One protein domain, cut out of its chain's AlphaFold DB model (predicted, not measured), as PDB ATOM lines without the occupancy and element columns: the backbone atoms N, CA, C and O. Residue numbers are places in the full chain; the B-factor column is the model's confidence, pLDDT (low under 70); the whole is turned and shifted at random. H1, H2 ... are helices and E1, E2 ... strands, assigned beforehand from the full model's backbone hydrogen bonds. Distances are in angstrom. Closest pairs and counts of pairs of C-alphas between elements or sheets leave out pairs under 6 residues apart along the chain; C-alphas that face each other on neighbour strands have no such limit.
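What this domain is: This is residues 215 to 231, 266 to 307, 348 to 390 and 422 to 456 of the 761 residues of an uncharacterized protein of Ascoidea rubescens DSM 1968 (UniProt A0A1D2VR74). A twisted five-stranded sheet forms a slab, with the long helix H4 running along E6 and E7 on one face and the first part of H1 crossing the other face, while residues 225 to 231 of H1 stick out. H3 packs on H4, a two-strand ribbon of E2 and E4 leads into H4, and H2 lies off the sheet. The printed part has 137 residues, with four named helices and seven named strands in the order H1 H2 E1 H3 E2 E3 E4 H4 E5 E6 E7. The large sheet has the order E3 E1 E5 E6 E7, all antiparallel; the class is mixed, helices and strands. The whole is compact, with a radius of gyration of the C-alphas of 16.5 A and spans of 48 by 38 by 34 A.

Where its parts are: Find C-alpha 215 at (23.397, 31.574, 25.954); from there H1 runs 25.0 A to residue 231. After a cut come H2, residues 266 to 275, E1, residues 282 to 287, H3, residues 288 to 297, and E2, residues 304 to 307. Past the next cut read E3, residues 350 to 352, E4, residues 362 to 367, and H4, residues 368 to 390, which spans 33.2 A and ends at (-4.390, 15.366, 51.511). Last come E5, residues 425 to 430, E6, residues 436 to 443, 22.8 A, and E7, residues 448 to 455, 23.8 A, ending at (12.290, 26.870, 16.698).

How they stand to each other: Start at the meander E5 E6 E7, each strand the antiparallel neighbour of the one before, in two hairpins: N 429 and O 438 are 2.8 A apart, N 439 and O 452 2.8 A. E1 is the antiparallel neighbour of E5, with N 284 and O 428 within hydrogen-bond range at 2.9 A, and the edge strand E3 is the antiparallel neighbour of E1, with N 283 and O 352 within hydrogen-bond range at 2.8 A. H4 and H1 are on opposite faces, giving three layers, helices on both faces of a sheet. H4, with a kink of 25 degrees near residue 375, is over E6 and E7 at a height over the sheet of 10.7 A; its closest C-alphas to E7 are Phe 374 and Phe 452, 7.0 A. H1 runs across the strands. H3 touches H4, residues 372 to 379 alone, at Leu 295 and Arg 372, C-alphas 6.8 A apart. E2 pairs with E4 through N 305 and O 366, 2.8 A. Every O i to N i+4 pair is within hydrogen-bond range in H1, H2 and H3; in H4, 13 of 19 are.

The domain as a whole: The C-alphas farthest apart, Glu 267 and Asn 390, are 51.9 A apart. Look for cuts after 231, 307 and 390, with C-alpha gaps of 37.9 A, 14.4 A and 14.9 A. Of the links printed whole, none is long. Mean pLDDT of the printed part is 85.5; 25 residues are under 70, among them 266 to 279.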
ATOM      1  N   ILE A 215      23.365  30.269  26.640       87.25
ATOM      2  CA  ILE A 215      23.397  31.574  25.954       87.25
ATOM      3  C   ILE A 215      22.256  32.477  26.426       87.25
ATOM      4  O   ILE A 215      22.479  33.644  26.738       87.25
ATOM      5  N   TYR A 216      21.037  31.939  26.509       88.62
ATOM      6  CA  TYR A 216      19.862  32.720  26.876       88.62
ATOM      7  C   TYR A 216      19.911  33.177  28.337       88.62
ATOM      8  O   TYR A 216      19.635  34.341  28.620       88.62
ATOM      9  N   ARG A 217      20.357  32.308  29.254       86.25
ATOM     10  CA  ARG A 217      20.546  32.671  30.667       86.25
ATOM     11  C   ARG A 217      21.721  33.636  30.874       86.25
ATOM     12  O   ARG A 217      21.592  34.558  31.668       86.25
ATOM     13  N   GLU A 218      22.829  33.493  30.145       87.12
ATOM     14  CA  GLU A 218      23.960  34.436  30.219       87.12
ATOM     15  C   GLU A 218      23.609  35.822  29.663       87.12
ATOM     16  O   GLU A 218      24.001  36.829  30.248       87.12
ATOM     17  N   ARG A 219      22.831  35.901  28.575       83.38
ATOM     18  CA  ARG A 219      22.301  37.172  28.052       83.38
ATOM     19  C   ARG A 219      21.303  37.811  29.020       83.38
ATOM     20  O   ARG A 219      21.438  38.995  29.305       83.38
ATOM     21  N   PHE A 220      20.365  37.037  29.574       84.75
ATOM     22  CA  PHE A 220      19.423  37.524  30.590       84.75
ATOM     23  C   PHE A 220      20.150  38.105  31.814       84.75
ATOM     24  O   PHE A 220      19.853  39.226  32.214       84.75
ATOM     25  N   LEU A 221      21.170  37.410  32.337       86.50
ATOM     26  CA  LEU A 221      21.976  37.887  33.470       86.50
ATOM     27  C   LEU A 221      22.747  39.185  33.170       86.50
ATOM     28  O   LEU A 221      22.900  40.026  34.051       86.50
ATOM     29  N   ARG A 222      23.214  39.393  31.929       85.31
ATOM     30  CA  ARG A 222      23.812  40.682  31.526       85.31
ATOM     31  C   ARG A 222      22.778  41.808  31.562       85.31
ATOM     32  O   ARG A 222      23.074  42.883  32.070       85.31
ATOM     33  N   VAL A 223      21.565  41.558  31.065       81.62
ATOM     34  CA  VAL A 223      20.483  42.556  31.065       81.62
ATOM     35  C   VAL A 223      20.033  42.881  32.493       81.62
ATOM     36  O   VAL A 223      19.953  44.060  32.832       81.62
ATOM     37  N   SER A 224      19.822  41.881  33.359       78.88
ATOM     38  CA  SER A 224      19.419  42.115  34.757       78.88
ATOM     39  C   SER A 224      20.465  42.904  35.548       78.88
ATOM     40  O   SER A 224      20.106  43.807  36.298       78.88
ATOM     41  N   ASN A 225      21.754  42.608  35.353       82.06
ATOM     42  CA  ASN A 225      22.832  43.299  36.062       82.06
ATOM     43  C   ASN A 225      23.006  44.749  35.580       82.06
ATOM     44  O   ASN A 225      23.300  45.631  36.380       82.06
ATOM     45  N   ASN A 226      22.783  45.019  34.291       77.81
ATOM     46  CA  ASN A 226      22.814  46.386  33.770       77.81
ATOM     47  C   ASN A 226      21.661  47.240  34.329       77.81
ATOM     48  O   ASN A 226      21.857  48.425  34.592       77.81
ATOM     49  N   ILE A 227      20.483  46.643  34.550       73.12
ATOM     50  CA  ILE A 227      19.328  47.326  35.156       73.12
ATOM     51  C   ILE A 227      19.637  47.705  36.608       73.12
ATOM     52  O   ILE A 227      19.565  48.886  36.947       73.12
ATOM     53  N   THR A 228      20.077  46.753  37.437       73.31
ATOM     54  CA  THR A 228      20.369  47.026  38.855       73.31
ATOM     55  C   THR A 228      21.539  47.994  39.052       73.31
ATOM     56  O   THR A 228      21.535  48.763  40.013       73.31
ATOM     57  N   LEU A 229      22.512  48.039  38.134       73.00
ATOM     58  CA  LEU A 229      23.526  49.101  38.115       73.00
ATOM     59  C   LEU A 229      22.916  50.470  37.767       73.00
ATOM     60  O   LEU A 229      23.225  51.458  38.429       73.00
ATOM     61  N   SER A 230      22.021  50.545  36.775       67.06
ATOM     62  CA  SER A 230      21.411  51.818  36.354       67.06
ATOM     63  C   SER A 230      20.513  52.466  37.416       67.06
ATOM     64  O   SER A 230      20.470  53.690  37.510       67.06
ATOM     65  N   GLU A 231      19.848  51.666  38.253       67.19
ATOM     66  CA  GLU A 231      19.007  52.161  39.352       67.19
ATOM     67  C   GLU A 231      19.856  52.750  40.492       67.19
ATOM     68  O   GLU A 231      19.560  53.835  41.004       67.19
ATOM     69  N   ASN A 266      25.088  23.870  13.437       55.91
ATOM     70  CA  ASN A 266      25.998  24.702  14.208       55.91
ATOM     71  C   ASN A 266      26.211  26.070  13.542       55.91
ATOM     72  O   ASN A 266      26.281  27.069  14.245       55.91
ATOM     73  N   GLU A 267      26.258  26.149  12.210       63.50
ATOM     74  CA  GLU A 267      26.372  27.410  11.466       63.50
ATOM     75  C   GLU A 267      25.128  28.295  11.611       63.50
ATOM     76  O   GLU A 267      25.268  29.517  11.693       63.50
ATOM     77  N   TYR A 268      23.923  27.715  11.681       61.09
ATOM     78  CA  TYR A 268      22.694  28.463  11.973       61.09
ATOM     79  C   TYR A 268      22.718  29.039  13.399       61.09
ATOM     80  O   TYR A 268      22.499  30.237  13.585       61.09
ATOM     81  N   TYR A 269      23.085  28.237  14.404       59.66
ATOM     82  CA  TYR A 269      23.180  28.731  15.781       59.66
ATOM     83  C   TYR A 269      24.363  29.697  16.009       59.66
ATOM     84  O   TYR A 269      24.199  30.672  16.738       59.66
ATOM     85  N   LEU A 270      25.502  29.539  15.321       61.19
ATOM     86  CA  LEU A 270      26.608  30.519  15.314       61.19
ATOM     87  C   LEU A 270      26.191  31.876  14.722       61.19
ATOM     88  O   LEU A 270      26.748  32.914  15.083       61.19
ATOM     89  N   GLN A 271      25.213  31.900  13.810       62.19
ATOM     90  CA  GLN A 271      24.628  33.150  13.313       62.19
ATOM     91  C   GLN A 271      23.700  33.799  14.355       62.19
ATOM     92  O   GLN A 271      23.680  35.026  14.449       62.19
ATOM     93  N   ILE A 272      22.994  33.011  15.173       57.75
ATOM     94  CA  ILE A 272      22.182  33.501  16.309       57.75
ATOM     95  C   ILE A 272      23.072  34.016  17.456       57.75
ATOM     96  O   ILE A 272      22.769  35.048  18.062       57.75
ATOM     97  N   GLU A 273      24.209  33.366  17.728       55.06
ATOM     98  CA  GLU A 273      25.222  33.883  18.660       55.06
ATOM     99  C   GLU A 273      25.732  35.260  18.211       55.06
ATOM    100  O   GLU A 273      25.683  36.211  18.991       55.06
ATOM    101  N   LYS A 274      26.140  35.388  16.940       56.94
ATOM    102  CA  LYS A 274      26.712  36.628  16.381       56.94
ATOM    103  C   LYS A 274      25.715  37.781  16.237       56.94
ATOM    104  O   LYS A 274      26.125  38.927  16.386       56.94
ATOM    105  N   LYS A 275      24.438  37.510  15.939       54.34
ATOM    106  CA  LYS A 275      23.398  38.555  15.837       54.34
ATOM    107  C   LYS A 275      23.051  39.150  17.200       54.34
ATOM    108  O   LYS A 275      23.136  40.358  17.395       54.34
ATOM    109  N   ALA A 276      22.692  38.297  18.154       48.47
ATOM    110  CA  ALA A 276      22.110  38.727  19.421       48.47
ATOM    111  C   ALA A 276      23.161  38.970  20.528       48.47
ATOM    112  O   ALA A 276      22.930  38.703  21.702       48.47
ATOM    113  N   ASN A 277      24.322  39.528  20.164       52.78
ATOM    114  CA  ASN A 277      25.122  40.310  21.117       52.78
ATOM    115  C   ASN A 277      24.499  41.698  21.380       52.78
ATOM    116  O   ASN A 277      24.828  42.320  22.384       52.78
ATOM    117  N   ASN A 278      23.582  42.150  20.513       56.97
ATOM    118  CA  ASN A 278      22.976  43.486  20.556       56.97
ATOM    119  C   ASN A 278      21.471  43.473  20.913       56.97
ATOM    120  O   ASN A 278      20.799  44.482  20.716       56.97
ATOM    121  N   GLN A 279      20.911  42.339  21.354       62.31
ATOM    122  CA  GLN A 279      19.466  42.180  21.567       62.31
ATOM    123  C   GLN A 279      19.157  41.675  22.983       62.31
ATOM    124  O   GLN A 279      19.817  40.772  23.499       62.31
ATOM    125  N   ASN A 280      18.152  42.292  23.608       79.94
ATOM    126  CA  ASN A 280      17.698  41.960  24.955       79.94
ATOM    127  C   ASN A 280      16.752  40.758  24.892       79.94
ATOM    128  O   ASN A 280      15.725  40.817  24.221       79.94
ATOM    129  N   ILE A 281      17.074  39.692  25.625       89.50
ATOM    130  CA  ILE A 281      16.216  38.507  25.697       89.50
ATOM    131  C   ILE A 281      14.993  38.774  26.565       89.50
ATOM    132  O   ILE A 281      15.090  39.332  27.656       89.50
ATOM    133  N   ASN A 282      13.850  38.309  26.076       93.19
ATOM    134  CA  ASN A 282      12.590  38.316  26.790       93.19
ATOM    135  C   ASN A 282      12.473  37.066  27.677       93.19
ATOM    136  O   ASN A 282      12.921  35.977  27.306       93.19
ATOM    137  N   TYR A 283      11.838  37.229  28.831       95.00
ATOM    138  CA  TYR A 283      11.672  36.212  29.863       95.00
ATOM    139  C   TYR A 283      10.263  36.292  30.462       95.00
ATOM    140  O   TYR A 283       9.771  37.384  30.742       95.00
ATOM    141  N   LEU A 284       9.617  35.144  30.663       96.38
ATOM    142  CA  LEU A 284       8.319  35.008  31.334       96.38
ATOM    143  C   LEU A 284       8.377  33.845  32.331       96.38
ATOM    144  O   LEU A 284       8.964  32.806  32.023       96.38
ATOM    145  N   VAL A 285       7.713  33.982  33.476       95.88
ATOM    146  CA  VAL A 285       7.488  32.901  34.444       95.88
ATOM    147  C   VAL A 285       5.987  32.682  34.571       95.88
ATOM    148  O   VAL A 285       5.265  33.516  35.115       95.88
ATOM    149  N   ILE A 286       5.515  31.565  34.021       95.19
ATOM    150  CA  ILE A 286       4.088  31.285  33.835       95.19
ATOM    151  C   ILE A 286       3.701  30.077  34.712       95.19
ATOM    152  O   ILE A 286       4.394  29.054  34.656       95.19
ATOM    153  N   PRO A 287       2.608  30.144  35.499       93.88
ATOM    154  CA  PRO A 287       2.090  28.992  36.239       93.88
ATOM    155  C   PRO A 287       1.683  27.840  35.304       93.88
ATOM    156  O   PRO A 287       0.998  28.051  34.296       93.88
ATOM    157  N   ILE A 288       2.060  26.597  35.632       93.38
ATOM    158  CA  ILE A 288       1.823  25.444  34.742       93.38
ATOM    159  C   ILE A 288       0.330  25.172  34.504       93.38
ATOM    160  O   ILE A 288      -0.046  24.725  33.416       93.38
ATOM    161  N   PHE A 289      -0.529  25.467  35.487       91.62
ATOM    162  CA  PHE A 289      -1.966  25.196  35.413       91.62
ATOM    163  C   PHE A 289      -2.666  26.009  34.312       91.62
ATOM    164  O   PHE A 289      -3.560  25.484  33.648       91.62
ATOM    165  N   ILE A 290      -2.218  27.243  34.043       93.69
ATOM    166  CA  ILE A 290      -2.807  28.107  33.007       93.69
ATOM    167  C   ILE A 290      -2.562  27.504  31.616       93.69
ATOM    168  O   ILE A 290      -3.494  27.358  30.822       93.69
ATOM    169  N   ILE A 291      -1.326  27.074  31.330       93.88
ATOM    170  CA  ILE A 291      -1.013  26.405  30.056       93.88
ATOM    171  C   ILE A 291      -1.670  25.026  29.981       93.88
ATOM    172  O   ILE A 291      -2.142  24.643  28.911       93.88
ATOM    173  N   LYS A 292      -1.766  24.283  31.090       94.69
ATOM    174  CA  LYS A 292      -2.479  23.000  31.104       94.69
ATOM    175  C   LYS A 292      -3.959  23.171  30.738       94.69
ATOM    176  O   LYS A 292      -4.424  22.492  29.825       94.69
ATOM    177  N   SER A 293      -4.650  24.124  31.365       94.38
ATOM    178  CA  SER A 293      -6.043  24.477  31.056       94.38
ATOM    179  C   SER A 293      -6.219  24.855  29.577       94.38
ATOM    180  O   SER A 293      -7.046  24.273  28.872       94.38
ATOM    181  N   PHE A 294      -5.346  25.723  29.052       95.69
ATOM    182  CA  PHE A 294      -5.317  26.064  27.626       95.69
ATOM    183  C   PHE A 294      -5.147  24.833  26.710       95.69
ATOM    184  O   PHE A 294      -5.805  24.729  25.669       95.69
ATOM    185  N   LEU A 295      -4.249  23.905  27.059       95.50
ATOM    186  CA  LEU A 295      -3.982  22.711  26.254       95.50
ATOM    187  C   LEU A 295      -5.168  21.749  26.237       95.50
ATOM    188  O   LEU A 295      -5.444  21.167  25.188       95.50
ATOM    189  N   ASP A 296      -5.871  21.612  27.357       95.12
ATOM    190  CA  ASP A 296      -7.019  20.714  27.477       95.12
ATOM    191  C   ASP A 296      -8.277  21.290  26.803       95.12
ATOM    192  O   ASP A 296      -9.060  20.535  26.229       95.12
ATOM    193  N   MET A 297      -8.410  22.622  26.731       95.06
ATOM    194  CA  MET A 297      -9.400  23.287  25.865       95.06
ATOM    195  C   MET A 297      -9.101  23.131  24.362       95.06
ATOM    196  O   MET A 297      -9.996  23.291  23.532       95.06
ATOM    197  N   ASN A 298      -7.859  22.817  23.977       94.69
ATOM    198  CA  ASN A 298      -7.481  22.623  22.577       94.69
ATOM    199  C   ASN A 298      -7.641  21.153  22.139       94.69
ATOM    200  O   ASN A 298      -7.006  20.273  22.734       94.69
ATOM    201  N   PRO A 299      -8.374  20.857  21.048       93.38
ATOM    202  CA  PRO A 299      -8.517  19.490  20.562       93.38
ATOM    203  C   PRO A 299      -7.177  18.907  20.100       93.38
ATOM    204  O   PRO A 299      -6.287  19.615  19.633       93.38
ATOM    205  N   ASN A 300      -7.070  17.577  20.109       90.38
ATOM    206  CA  ASN A 300      -5.877  16.844  19.654       90.38
ATOM    207  C   ASN A 300      -5.536  17.033  18.155       90.38
ATOM    208  O   ASN A 300      -4.548  16.478  17.680       90.38
ATOM    209  N   GLN A 301      -6.350  17.789  17.409       90.56
ATOM    210  CA  GLN A 301      -6.092  18.187  16.024       90.56
ATOM    211  C   GLN A 301      -5.408  19.559  15.886       90.56
ATOM    212  O   GLN A 301      -5.099  19.936  14.759       90.56
ATOM    213  N   THR A 302      -5.223  20.326  16.967       94.50
ATOM    214  CA  THR A 302      -4.523  21.620  16.923       94.50
ATOM    215  C   THR A 302      -3.023  21.389  16.716       94.50
ATOM    216  O   THR A 302      -2.362  20.780  17.558       94.50
ATOM    217  N   GLU A 303      -2.493  21.857  15.584       92.31
ATOM    218  CA  GLU A 303      -1.102  21.621  15.166       92.31
ATOM    219  C   GLU A 303      -0.164  22.761  15.578       92.31
ATOM    220  O   GLU A 303       0.986  22.514  15.948       92.31
ATOM    221  N   ASP A 304      -0.660  23.997  15.538       94.25
ATOM    222  CA  ASP A 304       0.109  25.212  15.781       94.25
ATOM    223  C   ASP A 304      -0.336  25.912  17.068       94.25
ATOM    224  O   ASP A 304      -1.511  25.905  17.449       94.25
ATOM    225  N   PHE A 305       0.627  26.556  17.718       95.88
ATOM    226  CA  PHE A 305       0.440  27.427  18.865       95.88
ATOM    227  C   PHE A 305       1.135  28.759  18.613       95.88
ATOM    228  O   PHE A 305       2.205  28.817  18.008       95.88
ATOM    229  N   GLN A 306       0.516  29.821  19.096       96.25
ATOM    230  CA  GLN A 306       0.933  31.197  18.932       96.25
ATOM    231  C   GLN A 306       0.909  31.883  20.301       96.25
ATOM    232  O   GLN A 306      -0.121  31.918  20.977       96.25
ATOM    233  N   LEU A 307       2.061  32.425  20.693       96.31
ATOM    234  CA  LEU A 307       2.247  33.255  21.877       96.31
ATOM    235  C   LEU A 307       2.280  34.721  21.435       96.31
ATOM    236  O   LEU A 307       3.265  35.170  20.845       96.31
ATOM    237  N   LEU A 348       1.252  37.035  36.097       93.00
ATOM    238  CA  LEU A 348       2.467  36.228  35.961       93.00
ATOM    239  C   LEU A 348       3.388  36.408  37.171       93.00
ATOM    240  O   LEU A 348       3.642  37.527  37.605       93.00
ATOM    241  N   PHE A 349       3.992  35.315  37.649       92.56
ATOM    242  CA  PHE A 349       4.920  35.354  38.788       92.56
ATOM    243  C   PHE A 349       6.119  36.296  38.576       92.56
ATOM    244  O   PHE A 349       6.640  36.860  39.535       92.56
ATOM    245  N   ASN A 350       6.606  36.413  37.337       93.56
ATOM    246  CA  ASN A 350       7.693  37.310  36.947       93.56
ATOM    247  C   ASN A 350       7.704  37.468  35.415       93.56
ATOM    248  O   ASN A 350       7.420  36.514  34.684       93.56
ATOM    249  N   TYR A 351       8.080  38.642  34.914       93.88
ATOM    250  CA  TYR A 351       8.322  38.881  33.496       93.88
ATOM    251  C   TYR A 351       9.432  39.918  33.291       93.88
ATOM    252  O   TYR A 351       9.578  40.878  34.043       93.88
ATOM    253  N   HIS A 352      10.187  39.759  32.208       92.38
ATOM    254  CA  HIS A 352      11.066  40.788  31.672       92.38
ATOM    255  C   HIS A 352      10.882  40.833  30.156       92.38
ATOM    256  O   HIS A 352      11.290  39.923  29.436       92.38
ATOM    257  N   LEU A 353      10.240  41.890  29.666       91.19
ATOM    258  CA  LEU A 353       9.956  42.083  28.248       91.19
ATOM    259  C   LEU A 353      10.789  43.249  27.727       91.19
ATOM    260  O   LEU A 353      10.633  44.382  28.180       91.19
ATOM    261  N   SER A 354      11.659  42.974  26.758       87.06
ATOM    262  CA  SER A 354      12.533  43.983  26.165       87.06
ATOM    263  C   SER A 354      11.732  45.125  25.527       87.06
ATOM    264  O   SER A 354      10.604  44.940  25.055       87.06
ATOM    265  N   ASN A 355      12.300  46.334  25.496       69.06
ATOM    266  CA  ASN A 355      11.631  47.541  25.001       69.06
ATOM    267  C   ASN A 355      11.544  47.627  23.460       69.06
ATOM    268  O   ASN A 355      11.990  48.596  22.853       69.06
ATOM    269  N   TYR A 356      10.873  46.651  22.833       67.94
ATOM    270  CA  TYR A 356      10.158  46.863  21.566       67.94
ATOM    271  C   TYR A 356       9.265  48.106  21.651       67.94
ATOM    272  O   TYR A 356       8.711  48.374  22.729       67.94
ATOM    273  N   ASN A 357       9.081  48.804  20.523       72.88
ATOM    274  CA  ASN A 357       8.252  50.007  20.444       72.88
ATOM    275  C   ASN A 357       6.850  49.736  21.003       72.88
ATOM    276  O   ASN A 357       6.296  48.652  20.828       72.88
ATOM    277  N   SER A 358       6.225  50.745  21.610       63.88
ATOM    278  CA  SER A 358       4.888  50.626  22.213       63.88
ATOM    279  C   SER A 358       3.771  50.265  21.221       63.88
ATOM    280  O   SER A 358       2.657  49.968  21.646       63.88
ATOM    281  N   ASN A 359       4.053  50.274  19.914       64.81
ATOM    282  CA  ASN A 359       3.146  49.845  18.854       64.81
ATOM    283  C   ASN A 359       3.245  48.361  18.477       64.81
ATOM    284  O   ASN A 359       2.285  47.851  17.899       64.81
ATOM    285  N   ASP A 360       4.336  47.678  18.821       79.06
ATOM    286  CA  ASP A 360       4.658  46.367  18.261       79.06
ATOM    287  C   ASP A 360       4.154  45.231  19.165       79.06
ATOM    288  O   ASP A 360       4.421  45.194  20.370       79.06
ATOM    289  N   HIS A 361       3.435  44.274  18.576       88.44
ATOM    290  CA  HIS A 361       3.059  43.025  19.239       88.44
ATOM    291  C   HIS A 361       4.129  41.964  18.970       88.44
ATOM    292  O   HIS A 361       4.414  41.665  17.808       88.44
ATOM    293  N   LEU A 362       4.691  41.352  20.016       91.44
ATOM    294  CA  LEU A 362       5.565  40.194  19.820       91.44
ATOM    295  C   LEU A 362       4.703  38.958  19.553       91.44
ATOM    296  O   LEU A 362       3.737  38.716  20.274       91.44
ATOM    297  N   ASN A 363       5.049  38.190  18.521       93.25
ATOM    298  CA  ASN A 363       4.230  37.089  18.030       93.25
ATOM    299  C   ASN A 363       5.081  35.854  17.699       93.25
ATOM    300  O   ASN A 363       5.764  35.843  16.675       93.25
ATOM    301  N   LEU A 364       5.038  34.820  18.542       95.25
ATOM    302  CA  LEU A 364       5.851  33.608  18.387       95.25
ATOM    303  C   LEU A 364       4.980  32.394  18.047       95.25
ATOM    304  O   LEU A 364       4.251  31.893  18.901       95.25
ATOM    305  N   ASN A 365       5.101  31.893  16.817       95.62
ATOM    306  CA  ASN A 365       4.418  30.681  16.354       95.62
ATOM    307  C   ASN A 365       5.326  29.448  16.515       95.62
ATOM    308  O   ASN A 365       6.473  29.492  16.074       95.62
ATOM    309  N   PHE A 366       4.829  28.337  17.064       95.69
ATOM    310  CA  PHE A 366       5.540  27.048  17.131       95.69
ATOM    311  C   PHE A 366       4.582  25.838  17.148       95.69
ATOM    312  O   PHE A 366       3.363  25.989  17.214       95.69
ATOM    313  N   ASN A 367       5.110  24.611  17.035       95.12
ATOM    314  CA  ASN A 367       4.283  23.405  16.901       95.12
ATOM    315  C   ASN A 367       3.781  22.879  18.260       95.12
ATOM    316  O   ASN A 367       4.569  22.476  19.121       95.12
ATOM    317  N   LEU A 368       2.457  22.803  18.411       95.81
ATOM    318  CA  LEU A 368       1.788  22.490  19.673       95.81
ATOM    319  C   LEU A 368       1.929  21.026  20.112       95.81
ATOM    320  O   LEU A 368       1.821  20.735  21.301       95.81
ATOM    321  N   LYS A 369       2.161  20.092  19.186       94.56
ATOM    322  CA  LYS A 369       2.170  18.652  19.489       94.56
ATOM    323  C   LYS A 369       3.321  18.271  20.421       94.56
ATOM    324  O   LYS A 369       3.101  17.599  21.428       94.56
ATOM    325  N   ASP A 370       4.531  18.719  20.095       94.94
ATOM    326  CA  ASP A 370       5.727  18.437  20.894       94.94
ATOM    327  C   ASP A 370       5.641  19.159  22.258       94.94
ATOM    328  O   ASP A 370       5.912  18.562  23.303       94.94
ATOM    329  N   PHE A 371       5.155  20.407  22.262       96.44
ATOM    330  CA  PHE A 371       4.945  21.210  23.471       96.44
ATOM    331  C   PHE A 371       3.894  20.601  24.419       96.44
ATOM    332  O   PHE A 371       4.122  20.518  25.627       96.44
ATOM    333  N   ARG A 372       2.774  20.083  23.888       96.00
ATOM    334  CA  ARG A 372       1.733  19.386  24.668       96.00
ATOM    335  C   ARG A 372       2.301  18.178  25.420       96.00
ATOM    336  O   ARG A 372       1.924  17.948  26.566       96.00
ATOM    337  N   ASN A 373       3.228  17.430  24.817       94.69
ATOM    338  CA  ASN A 373       3.874  16.285  25.470       94.69
ATOM    339  C   ASN A 373       4.827  16.718  26.601       94.69
ATOM    340  O   ASN A 373       4.872  16.070  27.649       94.69
ATOM    341  N   PHE A 374       5.546  17.830  26.422       95.19
ATOM    342  CA  PHE A 374       6.384  18.447  27.457       95.19
ATOM    343  C   PHE A 374       5.560  18.954  28.655       95.19
ATOM    344  O   PHE A 374       5.853  18.581  29.791       95.19
ATOM    345  N   ILE A 375       4.483  19.713  28.423       96.06
ATOM    346  CA  ILE A 375       3.627  20.219  29.512       96.06
ATOM    347  C   ILE A 375       2.897  19.078  30.231       96.06
ATOM    348  O   ILE A 375       2.856  19.062  31.461       96.06
ATOM    349  N   ASN A 376       2.384  18.076  29.504       94.88
ATOM    350  CA  ASN A 376       1.763  16.905  30.133       94.88
ATOM    351  C   ASN A 376       2.751  16.123  31.018       94.88
ATOM    352  O   ASN A 376       2.334  15.587  32.043       94.88
ATOM    353  N   LEU A 377       4.049  16.080  30.683       95.44
ATOM    354  CA  LEU A 377       5.064  15.498  31.566       95.44
ATOM    355  C   LEU A 377       5.184  16.284  32.883       95.44
ATOM    356  O   LEU A 377       5.104  15.665  33.944       95.44
ATOM    357  N   ILE A 378       5.334  17.612  32.822       94.50
ATOM    358  CA  ILE A 378       5.450  18.475  34.014       94.50
ATOM    359  C   ILE A 378       4.192  18.357  34.883       94.50
ATOM    360  O   ILE A 378       4.275  18.050  36.073       94.50
ATOM    361  N   TYR A 379       3.013  18.526  34.282       92.50
ATOM    362  CA  TYR A 379       1.744  18.483  35.006       92.50
ATOM    363  C   TYR A 379       1.488  17.119  35.667       92.50
ATOM    364  O   TYR A 379       0.970  17.047  36.777       92.50
ATOM    365  N   SER A 380       1.950  16.024  35.049       90.06
ATOM    366  CA  SER A 380       1.834  14.672  35.616       90.06
ATOM    367  C   SER A 380       2.659  14.416  36.889       90.06
ATOM    368  O   SER A 380       2.591  13.299  37.414       90.06
ATOM    369  N   TYR A 381       3.444  15.400  37.346       86.06
ATOM    370  CA  TYR A 381       4.078  15.449  38.666       86.06
ATOM    371  C   TYR A 381       3.289  16.321  39.659       86.06
ATOM    372  O   TYR A 381       3.066  15.883  40.787       86.06
ATOM    373  N   SER A 382       2.791  17.490  39.228       83.94
ATOM    374  CA  SER A 382       1.881  18.342  40.022       83.94
ATOM    375  C   SER A 382       0.707  17.524  40.581       83.94
ATOM    376  O   SER A 382       0.551  17.416  41.795       83.94
ATOM    377  N   SER A 383       0.002  16.774  39.723       80.06
ATOM    378  CA  SER A 383      -1.108  15.893  40.134       80.06
ATOM    379  C   SER A 383      -0.704  14.669  40.977       80.06
ATOM    380  O   SER A 383      -1.549  13.825  41.265       80.06
ATOM    381  N   THR A 384       0.579  14.504  41.319       74.81
ATOM    382  CA  THR A 384       1.055  13.472  42.260       74.81
ATOM    383  C   THR A 384       1.538  14.042  43.593       74.81
ATOM    384  O   THR A 384       1.580  13.295  44.567       74.81
ATOM    385  N   LEU A 385       1.833  15.345  43.670       75.44
ATOM    386  CA  LEU A 385       2.033  16.050  44.942       75.44
ATOM    387  C   LEU A 385       0.702  16.172  45.699       75.44
ATOM    388  O   LEU A 385       0.623  15.769  46.858       75.44
ATOM    389  N   SER A 386      -0.357  16.585  44.996       69.50
ATOM    390  CA  SER A 386      -1.703  16.816  45.551       69.50
ATOM    391  C   SER A 386      -2.381  15.595  46.184       69.50
ATOM    392  O   SER A 386      -3.313  15.711  46.980       69.50
ATOM    393  N   ILE A 387      -1.908  14.391  45.855       70.56
ATOM    394  CA  ILE A 387      -2.411  13.121  46.403       70.56
ATOM    395  C   ILE A 387      -1.668  12.723  47.696       70.56
ATOM    396  O   ILE A 387      -2.137  11.844  48.422       70.56
ATOM    397  N   ILE A 388      -0.521  13.347  47.999       65.94
ATOM    398  CA  ILE A 388       0.206  13.155  49.266       65.94
ATOM    399  C   ILE A 388      -0.321  14.125  50.326       65.94
ATOM    400  O   ILE A 388      -0.761  13.663  51.375       65.94
ATOM    401  N   SER A 389      -0.346  15.429  50.031       66.75
ATOM    402  CA  SER A 389      -0.753  16.499  50.964       66.75
ATOM    403  C   SER A 389      -2.071  16.204  51.694       66.75
ATOM    404  O   SER A 389      -2.177  16.367  52.906       66.75
ATOM    405  N   ASN A 390      -3.061  15.673  50.975       64.19
ATOM    406  CA  ASN A 390      -4.390  15.366  51.511       64.19
ATOM    407  C   ASN A 390      -4.483  14.089  52.386       64.19
ATOM    408  O   ASN A 390      -5.501  13.873  53.050       64.19
ATOM    409  N   ASP A 422       0.605  25.332  43.789       57.59
ATOM    410  CA  ASP A 422       0.575  26.386  42.770       57.59
ATOM    411  C   ASP A 422       1.971  26.855  42.305       57.59
ATOM    412  O   ASP A 422       2.105  27.387  41.198       57.59
ATOM    413  N   ASP A 423       3.029  26.607  43.092       73.50
ATOM    414  CA  ASP A 423       4.396  27.109  42.850       73.50
ATOM    415  C   ASP A 423       5.100  26.491  41.619       73.50
ATOM    416  O   ASP A 423       6.207  26.902  41.248       73.50
ATOM    417  N   ILE A 424       4.494  25.504  40.944       88.94
ATOM    418  CA  ILE A 424       5.064  24.904  39.727       88.94
ATOM    419  C   ILE A 424       4.862  25.852  38.538       88.94
ATOM    420  O   ILE A 424       3.949  25.725  37.718       88.94
ATOM    421  N   CYS A 425       5.783  26.798  38.416       92.50
ATOM    422  CA  CYS A 425       5.978  27.602  37.225       92.50
ATOM    423  C   CYS A 425       6.897  26.909  36.202       92.50
ATOM    424  O   CYS A 425       7.627  25.951  36.495       92.50
ATOM    425  N   PHE A 426       6.898  27.426  34.978       91.69
ATOM    426  CA  PHE A 426       8.004  27.231  34.044       91.69
ATOM    427  C   PHE A 426       8.518  28.592  33.568       91.69
ATOM    428  O   PHE A 426       7.758  29.549  33.397       91.69
ATOM    429  N   GLU A 427       9.824  28.661  33.346       95.38
ATOM    430  CA  GLU A 427      10.494  29.799  32.732       95.38
ATOM    431  C   GLU A 427      10.403  29.661  31.203       95.38
ATOM    432  O   GLU A 427      10.668  28.584  30.658       95.38
ATOM    433  N   ALA A 428      10.097  30.746  30.497       96.75
ATOM    434  CA  ALA A 428      10.216  30.850  29.046       96.75
ATOM    435  C   ALA A 428      11.208  31.963  28.685       96.75
ATOM    436  O   ALA A 428      11.021  33.101  29.103       96.75
ATOM    437  N   PHE A 429      12.228  31.647  27.885       96.19
ATOM    438  CA  PHE A 429      13.217  32.593  27.354       96.19
ATOM    439  C   PHE A 429      13.145  32.612  25.825       96.19
ATOM    440  O   PHE A 429      13.192  31.552  25.190       96.19
ATOM    441  N   PHE A 430      13.065  33.795  25.222       95.12
ATOM    442  CA  PHE A 430      12.946  33.954  23.770       95.12
ATOM    443  C   PHE A 430      13.486  35.306  23.286       95.12
ATOM    444  O   PHE A 430      13.518  36.289  24.025       95.12
ATOM    445  N   ASP A 431      13.899  35.342  22.020       91.44
ATOM    446  CA  ASP A 431      14.361  36.548  21.325       91.44
ATOM    447  C   ASP A 431      13.252  37.008  20.354       91.44
ATOM    448  O   ASP A 431      12.186  37.419  20.823       91.44
ATOM    449  N   ASN A 432      13.421  36.869  19.033       90.75
ATOM    450  CA  ASN A 432      12.458  37.338  18.024       90.75
ATOM    451  C   ASN A 432      11.724  36.174  17.320       90.75
ATOM    452  O   ASN A 432      12.138  35.017  17.427       90.75
ATOM    453  N   PRO A 433      10.657  36.449  16.542       91.56
ATOM    454  CA  PRO A 433      10.041  35.443  15.679       91.56
ATOM    455  C   PRO A 433      11.060  34.913  14.657       91.56
ATOM    456  O   PRO A 433      11.732  35.693  13.978       91.56
ATOM    457  N   GLY A 434      11.189  33.589  14.562       92.06
ATOM    458  CA  GLY A 434      12.231  32.912  13.779       92.06
ATOM    459  C   GLY A 434      13.435  32.424  14.598       92.06
ATOM    460  O   GLY A 434      14.190  31.580  14.106       92.06
ATOM    461  N   ASP A 435      13.607  32.905  15.834       92.88
ATOM    462  CA  ASP A 435      14.595  32.389  16.788       92.88
ATOM    463  C   ASP A 435      13.991  31.247  17.646       92.88
ATOM    464  O   ASP A 435      12.765  31.072  17.698       92.88
ATOM    465  N   PRO A 436      14.810  30.425  18.331       95.25
ATOM    466  CA  PRO A 436      14.308  29.438  19.282       95.25
ATOM    467  C   PRO A 436      13.636  30.069  20.510       95.25
ATOM    468  O   PRO A 436      14.155  31.031  21.077       95.25
ATOM    469  N   ILE A 437      12.558  29.445  20.989       95.88
ATOM    470  CA  ILE A 437      12.053  29.598  22.357       95.88
ATOM    471  C   ILE A 437      12.582  28.452  23.228       95.88
ATOM    472  O   ILE A 437      12.635  27.296  22.799       95.88
ATOM    473  N   LEU A 438      13.000  28.779  24.448       96.50
ATOM    474  CA  LEU A 438      13.433  27.845  25.483       96.50
ATOM    475  C   LEU A 438      12.421  27.866  26.624       96.50
ATOM    476  O   LEU A 438      12.218  28.905  27.241       96.50
ATOM    477  N   PHE A 439      11.893  26.700  26.961       96.75
ATOM    478  CA  PHE A 439      11.172  26.438  28.196       96.75
ATOM    479  C   PHE A 439      12.087  25.671  29.156       96.75
ATOM    480  O   PHE A 439      12.747  24.710  28.748       96.75
ATOM    481  N   ASP A 440      12.144  26.083  30.418       95.81
ATOM    482  CA  ASP A 440      13.014  25.520  31.459       95.81
ATOM    483  C   ASP A 440      12.179  25.385  32.750       95.81
ATOM    484  O   ASP A 440      11.462  26.304  33.140       95.81
ATOM    485  N   CYS A 441      12.190  24.212  33.384       95.50
ATOM    486  CA  CYS A 441      11.365  23.920  34.560       95.50
ATOM    487  C   CYS A 441      12.150  23.051  35.549       95.50
ATOM    488  O   CYS A 441      12.705  22.010  35.177       95.50
ATOM    489  N   ASN A 442      12.202  23.475  36.812       93.94
ATOM    490  CA  ASN A 442      12.867  22.753  37.895       93.94
ATOM    491  C   ASN A 442      11.804  22.092  38.777       93.94
ATOM    492  O   ASN A 442      10.897  22.763  39.252       93.94
ATOM    493  N   LEU A 443      11.928  20.786  39.008       92.50
ATOM    494  CA  LEU A 443      10.993  19.984  39.799       92.50
ATOM    495  C   LEU A 443      11.730  19.262  40.934       92.50
ATOM    496  O   LEU A 443      12.963  19.144  40.913       92.50
ATOM    497  N   PHE A 444      10.972  18.744  41.907       84.31
ATOM    498  CA  PHE A 444      11.500  18.005  43.059       84.31
ATOM    499  C   PHE A 444      12.639  18.771  43.768       84.31
ATOM    500  O   PHE A 444      13.732  18.234  43.915       84.31
ATOM    501  N   ASN A 445      12.458  20.043  44.135       87.81
ATOM    502  CA  ASN A 445      13.482  20.866  44.810       87.81
ATOM    503  C   ASN A 445      14.859  20.859  44.097       87.81
ATOM    504  O   ASN A 445      15.910  20.674  44.716       87.81
ATOM    505  N   ASN A 446      14.857  21.046  42.771       90.75
ATOM    506  CA  ASN A 446      16.029  20.991  41.879       90.75
ATOM    507  C   ASN A 446      16.702  19.601  41.745       90.75
ATOM    508  O   ASN A 446      17.842  19.492  41.269       90.75
ATOM    509  N   LEU A 447      16.014  18.516  42.121       94.81
ATOM    510  CA  LEU A 447      16.452  17.146  41.822       94.81
ATOM    511  C   LEU A 447      16.197  16.756  40.359       94.81
ATOM    512  O   LEU A 447      16.930  15.925  39.819       94.81
ATOM    513  N   VAL A 448      15.216  17.377  39.702       96.12
ATOM    514  CA  VAL A 448      14.938  17.219  38.268       96.12
ATOM    515  C   VAL A 448      14.908  18.590  37.605       96.12
ATOM    516  O   VAL A 448      14.340  19.537  38.142       96.12
ATOM    517  N   ARG A 449      15.473  18.690  36.401       95.94
ATOM    518  CA  ARG A 449      15.315  19.856  35.529       95.94
ATOM    519  C   ARG A 449      14.952  19.419  34.118       95.94
ATOM    520  O   ARG A 449      15.680  18.628  33.514       95.94
ATOM    521  N   ILE A 450      13.842  19.934  33.607       96.38
ATOM    522  CA  ILE A 450      13.323  19.662  32.267       96.38
ATOM    523  C   ILE A 450      13.538  20.904  31.408       96.38
ATOM    524  O   ILE A 450      13.243  22.014  31.845       96.38
ATOM    525  N   LYS A 451      14.013  20.719  30.177       96.56
ATOM    526  CA  LYS A 451      14.057  21.769  29.161       96.56
ATOM    527  C   LYS A 451      13.379  21.308  27.891       96.56
ATOM    528  O   LYS A 451      13.509  20.148  27.493       96.56
ATOM    529  N   PHE A 452      12.732  22.243  27.221       97.31
ATOM    530  CA  PHE A 452      12.210  22.054  25.882       97.31
ATOM    531  C   PHE A 452      12.560  23.279  25.044       97.31
ATOM    532  O   PHE A 452      12.265  24.405  25.429       97.31
ATOM    533  N   ILE A 453      13.248  23.067  23.928       96.69
ATOM    534  CA  ILE A 453      13.674  24.125  23.010       96.69
ATOM    535  C   ILE A 453      12.967  23.886  21.687       96.69
ATOM    536  O   ILE A 453      13.020  22.771  21.163       96.69
ATOM    537  N   GLN A 454      12.341  24.919  21.131       96.19
ATOM    538  CA  GLN A 454      11.615  24.816  19.872       96.19
ATOM    539  C   GLN A 454      11.882  26.027  18.978       96.19
ATOM    540  O   GLN A 454      11.892  27.161  19.448       96.19
ATOM    541  N   ILE A 455      12.119  25.797  17.687       95.06
ATOM    542  CA  ILE A 455      12.290  26.870  16.698       95.06
ATOM    543  C   ILE A 455      10.922  27.507  16.424       95.06
ATOM    544  O   ILE A 455       9.965  26.785  16.131       95.06
ATOM    545  N   THR A 456      10.835  28.837  16.511       95.44
ATOM    546  CA  THR A 456       9.618  29.588  16.160       95.44
ATOM    547  C   THR A 456       9.603  29.969  14.674       95.44
ATOM    548  O   THR A 456      10.652  30.024  14.030       95.44
TER     549      THR A 456